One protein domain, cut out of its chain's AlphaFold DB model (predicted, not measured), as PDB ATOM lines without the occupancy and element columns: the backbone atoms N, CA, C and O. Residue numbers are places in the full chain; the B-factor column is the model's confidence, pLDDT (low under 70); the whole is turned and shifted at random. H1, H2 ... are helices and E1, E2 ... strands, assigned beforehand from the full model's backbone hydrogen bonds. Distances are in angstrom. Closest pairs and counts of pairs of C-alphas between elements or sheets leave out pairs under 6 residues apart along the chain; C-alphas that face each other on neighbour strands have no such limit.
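AT A GLANCE: This is residues 24 to 75 of the 75 residues of an uncharacterized protein of Candidatus Pacearchaeota archaeon CG10_big_fil_rev_8_21_14_0_10_32_42 (UniProt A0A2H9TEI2). What is the picture? AT A short helix, H1, lies over one face of a hairpin of strands E1 and E2, mostly over E2, and a long loop, residues 32 to 47, joins it to the hairpin; past tiny H2, residues 68 to 75 stick out as a tail. What is printed? There are 52 residues, with H1, E1, E2, H2 in order, an antiparallel sheet E1 - E2 and a mixed class, under half in named elements. How is it spread? It spans 43 by 26 by 16 A, only just loose, close to compact, with a radius of gyration of the C-alphas of 12.2 A.

HOW THE PARTS SIT: Where is the first helix? H1, residues 25 to 31, comes closest to E2, residues 59 to 63, at the C-alphas of Met 29 and Ala 61, 7.3 A. How do the strands pair? E1, residues 48 to 52, and E2 form an antiparallel hairpin at 151 degrees; N 51 and O 60, 2.8 A, are within hydrogen-bond range. And the second helix? H2, residues 64 to 67, is apart from H1; H2 is too short for an O i to N i+4 pair, and in H1 every such pair is within hydrogen-bond range.

IN THESE COORDINATES: Where does H1 begin? C-alpha 25 is at (19.949, 30.102, 3.931), and H1 is 9.9 A long. How long are the others? E1 measures 13.2 A, E2 13.4 A and H2 5.0 A, ending at C-alpha 67, (2.461, 31.832, 2.932).

THE WHOLE: How large is it? The two farthest C-alphas, of Asp 24 and Gly 75, are 42.9 A apart, and the printed part has no cut. Which link is long, and where is confidence low? The link H1 to E1 is long, and residues 69 to 75 have pLDDT under 70.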
ATOM      1  N   ASP A  24      22.598  28.719   0.442       78.62
ATOM      2  CA  ASP A  24      22.959  29.239   1.752       78.62
ATOM      3  C   ASP A  24      21.814  30.092   2.304       78.62
ATOM      4  O   ASP A  24      21.608  31.259   1.963       78.62
ATOM      5  N   ARG A  25      21.047  29.469   3.199       79.19
ATOM      6  CA  ARG A  25      19.949  30.102   3.931       79.19
ATOM      7  C   ARG A  25      20.412  31.314   4.741       79.19
ATOM      8  O   ARG A  25      19.632  32.250   4.898       79.19
ATOM      9  N   LYS A  26      21.646  31.308   5.262       80.50
ATOM     10  CA  LYS A  26      22.187  32.426   6.049       80.50
ATOM     11  C   LYS A  26      22.480  33.623   5.157       80.50
ATOM     12  O   LYS A  26      22.152  34.744   5.537       80.50
ATOM     13  N   ASP A  27      23.050  33.387   3.980       85.06
ATOM     14  CA  ASP A  27      23.295  34.439   2.989       85.06
ATOM     15  C   ASP A  27      21.981  35.075   2.520       85.06
ATOM     16  O   ASP A  27      21.848  36.297   2.506       85.06
ATOM     17  N   LEU A  28      20.958  34.256   2.248       85.44
ATOM     18  CA  LEU A  28      19.644  34.769   1.871       85.44
ATOM     19  C   LEU A  28      18.999  35.613   2.984       85.44
ATOM     20  O   LEU A  28      18.445  36.675   2.705       85.44
ATOM     21  N   MET A  29      19.087  35.169   4.242       85.12
ATOM     22  CA  MET A  29      18.595  35.945   5.386       85.12
ATOM     23  C   MET A  29      19.299  37.294   5.510       85.12
ATOM     24  O   MET A  29      18.631  38.296   5.749       85.12
ATOM     25  N   LYS A  30      20.620  37.337   5.298       86.88
ATOM     26  CA  LYS A  30      21.386  38.590   5.281       86.88
ATOM     27  C   LYS A  30      20.958  39.501   4.133       86.88
ATOM     28  O   LYS A  30      20.718  40.679   4.360       86.88
ATOM     29  N   LYS A  31      20.799  38.960   2.920       86.94
ATOM     30  CA  LYS A  31      20.339  39.718   1.741       86.94
ATOM     31  C   LYS A  31      18.952  40.324   1.926       86.94
ATOM     32  O   LYS A  31      18.679  41.397   1.404       86.94
ATOM     33  N   GLN A  32      18.080  39.634   2.653       90.69
ATOM     34  CA  GLN A  32      16.738  40.111   2.968       90.69
ATOM     35  C   GLN A  32      16.656  40.925   4.261       90.69
ATOM     36  O   GLN A  32      15.546  41.271   4.657       90.69
ATOM     37  N   ASP A  33      17.783  41.210   4.921       91.00
ATOM     38  CA  ASP A  33      17.818  41.928   6.200       91.00
ATOM     39  C   ASP A  33      16.905  41.279   7.262       91.00
ATOM     40  O   ASP A  33      16.209  41.945   8.018       91.00
ATOM     41  N   GLY A  34      16.807  39.944   7.246       89.00
ATOM     42  CA  GLY A  34      15.917  39.194   8.133       89.00
ATOM     43  C   GLY A  34      14.422  39.466   7.927       89.00
ATOM     44  O   GLY A  34      13.626  39.084   8.779       89.00
ATOM     45  N   LYS A  35      14.010  40.090   6.816       94.06
ATOM     46  CA  LYS A  35      12.620  40.488   6.549       94.06
ATOM     47  C   LYS A  35      11.939  39.622   5.498       94.06
ATOM     48  O   LYS A  35      12.552  39.068   4.583       94.06
ATOM     49  N   CYS A  36      10.619  39.527   5.605       92.19
ATOM     50  CA  CYS A  36       9.774  38.829   4.647       92.19
ATOM     51  C   CYS A  36       9.844  39.500   3.277       92.19
ATOM     52  O   CYS A  36       9.641  40.707   3.152       92.19
ATOM     53  N   PHE A  37      10.030  38.710   2.222       91.88
ATOM     54  CA  PHE A  37      10.080  39.229   0.858       91.88
ATOM     55  C   PHE A  37       8.784  39.948   0.447       91.88
ATOM     56  O   PHE A  37       8.860  40.991  -0.206       91.88
ATOM     57  N   LYS A  38       7.622  39.428   0.876       90.06
ATOM     58  CA  LYS A  38       6.286  39.950   0.540       90.06
ATOM     59  C   LYS A  38       5.879  41.160   1.386       90.06
ATOM     60  O   LYS A  38       5.599  42.213   0.831       90.06
ATOM     61  N   CYS A  39       5.838  41.023   2.714       90.38
ATOM     62  CA  CYS A  39       5.305  42.067   3.605       90.38
ATOM     63  C   CYS A  39       6.366  42.958   4.260       90.38
ATOM     64  O   CYS A  39       6.005  43.860   5.008       90.38
ATOM     65  N   LYS A  40       7.660  42.689   4.031       92.69
ATOM     66  CA  LYS A  40       8.803  43.440   4.584       92.69
ATOM     67  C   LYS A  40       8.883  43.505   6.120       92.69
ATOM     68  O   LYS A  40       9.742  44.205   6.641       92.69
ATOM     69  N   LYS A  41       8.048  42.747   6.842       92.06
ATOM     70  CA  LYS A  41       8.119  42.578   8.303       92.06
ATOM     71  C   LYS A  41       9.253  41.636   8.698       92.06
ATOM     72  O   LYS A  41       9.597  40.742   7.919       92.06
ATOM     73  N   ASP A  42       9.770  41.797   9.910       93.06
ATOM     74  CA  ASP A  42      10.799  40.922  10.473       93.06
ATOM     75  C   ASP A  42      10.344  39.458  10.528       93.06
ATOM     76  O   ASP A  42       9.215  39.130  10.908       93.06
ATOM     77  N   LEU A  43      11.239  38.558  10.127       90.06
ATOM     78  CA  LEU A  43      11.014  37.123  10.161       90.06
ATOM     79  C   LEU A  43      11.335  36.587  11.550       90.06
ATOM     80  O   LEU A  43      12.486  36.542  11.985       90.06
ATOM     81  N   ARG A  44      10.305  36.098  12.236       87.69
ATOM     82  CA  ARG A  44      10.475  35.400  13.507       87.69
ATOM     83  C   ARG A  44      11.097  34.023  13.272       87.69
ATOM     84  O   ARG A  44      10.668  33.290  12.381       87.69
ATOM     85  N   ALA A  45      12.086  33.651  14.085       83.94
ATOM     86  CA  ALA A  45      12.733  32.342  14.003       83.94
ATOM     87  C   ALA A  45      11.694  31.202  14.016       83.94
ATOM     88  O   ALA A  45      10.802  31.175  14.862       83.94
ATOM     89  N   GLY A  46      11.786  30.289  13.044       82.88
ATOM     90  CA  GLY A  46      10.854  29.164  12.888       82.88
ATOM     91  C   GLY A  46       9.490  29.505  12.267       82.88
ATOM     92  O   GLY A  46       8.736  28.590  11.962       82.88
ATOM     93  N   TYR A  47       9.180  30.783  12.020       87.56
ATOM     94  CA  TYR A  47       7.893  31.259  11.483       87.56
ATOM     95  C   TYR A  47       8.019  31.824  10.055       87.56
ATOM     96  O   TYR A  47       7.433  32.848   9.689       87.56
ATOM     97  N   TYR A  48       8.825  31.159   9.229       89.81
ATOM     98  CA  TYR A  48       9.008  31.505   7.822       89.81
ATOM     99  C   TYR A  48       9.410  30.283   6.993       89.81
ATOM    100  O   TYR A  48       9.932  29.297   7.517       89.81
ATOM    101  N   LYS A  49       9.208  30.363   5.676       89.62
ATOM    102  CA  LYS A  49       9.623  29.336   4.711       89.62
ATOM    103  C   LYS A  49      10.438  29.963   3.594       89.62
ATOM    104  O   LYS A  49      10.177  31.086   3.166       89.62
ATOM    105  N   PHE A  50      11.395  29.195   3.093       88.44
ATOM    106  CA  PHE A  50      12.089  29.512   1.856       88.44
ATOM    107  C   PHE A  50      11.280  28.984   0.675       88.44
ATOM    108  O   PHE A  50      10.986  27.789   0.606       88.44
ATOM    109  N   SER A  51      10.909  29.876  -0.233       86.56
ATOM    110  CA  SER A  51      10.213  29.553  -1.471       86.56
ATOM    111  C   SER A  51      11.054  30.007  -2.647       86.56
ATOM    112  O   SER A  51      11.603  31.107  -2.625       86.56
ATOM    113  N   ARG A  52      11.136  29.175  -3.683       86.06
ATOM    114  CA  ARG A  52      11.764  29.554  -4.944       86.06
ATOM    115  C   ARG A  52      10.726  30.210  -5.845       86.06
ATOM    116  O   ARG A  52       9.658  29.639  -6.048       86.06
ATOM    117  N   ASP A  53      11.031  31.388  -6.367       84.38
ATOM    118  CA  ASP A  53      10.236  32.016  -7.414       84.38
ATOM    119  C   ASP A  53      10.504  31.296  -8.745       84.38
ATOM    120  O   ASP A  53      11.652  31.077  -9.136       84.38
ATOM    121  N   LEU A  54       9.443  30.875  -9.435       82.06
ATOM    122  CA  LEU A  54       9.553  30.135 -10.694       82.06
ATOM    123  C   LEU A  54       9.953  31.029 -11.878       82.06
ATOM    124  O   LEU A  54      10.513  30.520 -12.848       82.06
ATOM    125  N   LYS A  55       9.691  32.340 -11.806       83.31
ATOM    126  CA  LYS A  55      10.007  33.309 -12.863       83.31
ATOM    127  C   LYS A  55      11.458  33.765 -12.778       83.31
ATOM    128  O   LYS A  55      12.177  33.685 -13.769       83.31
ATOM    129  N   THR A  56      11.899  34.211 -11.603       85.44
ATOM    130  CA  THR A  56      13.269  34.726 -11.410       85.44
ATOM    131  C   THR A  56      14.267  33.627 -11.053       85.44
ATOM    132  O   THR A  56      15.473  33.847 -11.106       85.44
ATOM    133  N   LYS A  57      13.783  32.421 -10.710       82.69
ATOM    134  CA  LYS A  57      14.570  31.294 -10.177       82.69
ATOM    135  C   LYS A  57      15.275  31.599  -8.852       82.69
ATOM    136  O   LYS A  57      16.043  30.746  -8.391       82.69
ATOM    137  N   GLU A  58      14.996  32.746  -8.238       85.25
ATOM    138  CA  GLU A  58      15.568  33.173  -6.967       85.25
ATOM    139  C   GLU A  58      14.853  32.519  -5.787       85.25
ATOM    140  O   GLU A  58      13.693  32.117  -5.866       85.25
ATOM    141  N   ASN A  59      15.565  32.390  -4.672       87.31
ATOM    142  CA  ASN A  59      14.979  31.929  -3.424       87.31
ATOM    143  C   ASN A  59      14.627  33.139  -2.565       87.31
ATOM    144  O   ASN A  59      15.431  34.059  -2.444       87.31
ATOM    145  N   HIS A  60      13.467  33.094  -1.921       89.81
ATOM    146  CA  HIS A  60      12.991  34.130  -1.020       89.81
ATOM    147  C   HIS A  60      12.509  33.529   0.292       89.81
ATOM    148  O   HIS A  60      11.894  32.463   0.323       89.81
ATOM    149  N   ALA A  61      12.740  34.237   1.387       90.81
ATOM    150  CA  ALA A  61      12.148  33.941   2.675       90.81
ATOM    151  C   ALA A  61      10.835  34.702   2.862       90.81
ATOM    152  O   ALA A  61      10.776  35.925   2.700       90.81
ATOM    153  N   ILE A  62       9.781  33.964   3.198       91.25
ATOM    154  CA  ILE A  62       8.412  34.466   3.319       91.25
ATOM    155  C   ILE A  62       7.884  34.072   4.701       91.25
ATOM    156  O   ILE A  62       8.009  32.911   5.092       91.25
ATOM    157  N   CYS A  63       7.311  35.023   5.444       91.44
ATOM    158  CA  CYS A  63       6.695  34.737   6.741       91.44
ATOM    159  C   CYS A  63       5.476  33.819   6.590       91.44
ATOM    160  O   CYS A  63       4.828  33.806   5.540       91.44
ATOM    161  N   SER A  64       5.148  33.083   7.652       88.12
ATOM    162  CA  SER A  64       3.975  32.201   7.690       88.12
ATOM    163  C   SER A  64       2.689  32.906   7.250       88.12
ATOM    164  O   SER A  64       1.982  32.379   6.398       88.12
ATOM    165  N   ASP A  65       2.444  34.133   7.713       86.00
ATOM    166  CA  ASP A  65       1.236  34.896   7.360       86.00
ATOM    167  C   ASP A  65       1.108  35.143   5.851       86.00
ATOM    168  O   ASP A  65       0.020  35.099   5.292       86.00
ATOM    169  N   CYS A  66       2.228  35.373   5.161       87.06
ATOM    170  CA  CYS A  66       2.244  35.600   3.715       87.06
ATOM    171  C   CYS A  66       2.315  34.309   2.883       87.06
ATOM    172  O   CYS A  66       2.238  34.368   1.645       87.06
ATOM    173  N   LEU A  67       2.530  33.164   3.537       81.25
ATOM    174  CA  LEU A  67       2.461  31.832   2.932       81.25
ATOM    175  C   LEU A  67       1.042  31.285   2.957       81.25
ATOM    176  O   LEU A  67       0.645  30.613   2.008       81.25
ATOM    177  N   VAL A  68       0.287  31.577   4.016       75.75
ATOM    178  CA  VAL A  68      -1.134  31.260   4.066       75.75
ATOM    179  C   VAL A  68      -1.853  32.257   3.159       75.75
ATOM    180  O   VAL A  68      -2.265  33.332   3.577       75.75
ATOM    181  N   THR A  69      -2.007  31.915   1.881       62.59
ATOM    182  CA  THR A  69      -3.131  32.434   1.099       62.59
ATOM    183  C   THR A  69      -4.385  31.956   1.808       62.59
ATOM    184  O   THR A  69      -4.811  30.827   1.590       62.59
ATOM    185  N   ILE A  70      -4.923  32.763   2.724       55.19
ATOM    186  CA  ILE A  70      -6.277  32.573   3.232       55.19
ATOM    187  C   ILE A  70      -7.161  32.832   2.008       55.19
ATOM    188  O   ILE A  70      -7.195  33.977   1.553       55.19
ATOM    189  N   PRO A  71      -7.790  31.812   1.391       53.06
ATOM    190  CA  PRO A  71      -8.772  32.093   0.358       53.06
ATOM    191  C   PRO A  71      -9.849  32.969   0.998       53.06
ATOM    192  O   PRO A  71     -10.317  32.653   2.097       53.06
ATOM    193  N   GLU A  72     -10.200  34.084   0.355       59.62
ATOM    194  CA  GLU A  72     -11.311  34.916   0.811       59.62
ATOM    195  C   GLU A  72     -12.530  34.003   0.974       59.62
ATOM    196  O   GLU A  72     -12.951  33.328   0.028       59.62
ATOM    197  N   ARG A  73     -13.050  33.897   2.203       53.97
ATOM    198  CA  ARG A  73     -14.323  33.213   2.421       53.97
ATOM    199  C   ARG A  73     -15.340  33.995   1.601       53.97
ATOM    200  O   ARG A  73     -15.555  35.166   1.889       53.97
ATOM    201  N   ARG A  74     -15.918  33.363   0.574       53.00
ATOM    202  CA  ARG A  74     -17.103  33.886  -0.112       53.00
ATOM    203  C   ARG A  74     -18.186  34.052   0.956       53.00
ATOM    204  O   ARG A  74     -18.725  33.049   1.420       53.00
ATOM    205  N   GLY A  75     -18.358  35.285   1.421       62.94
ATOM    206  CA  GLY A  75     -19.495  35.730   2.218       62.94
ATOM    207  C   GLY A  75     -20.629  36.172   1.316       62.94
ATOM    208  O   GLY A  75     -20.347  36.473   0.133       62.94
TER     209      GLY A  75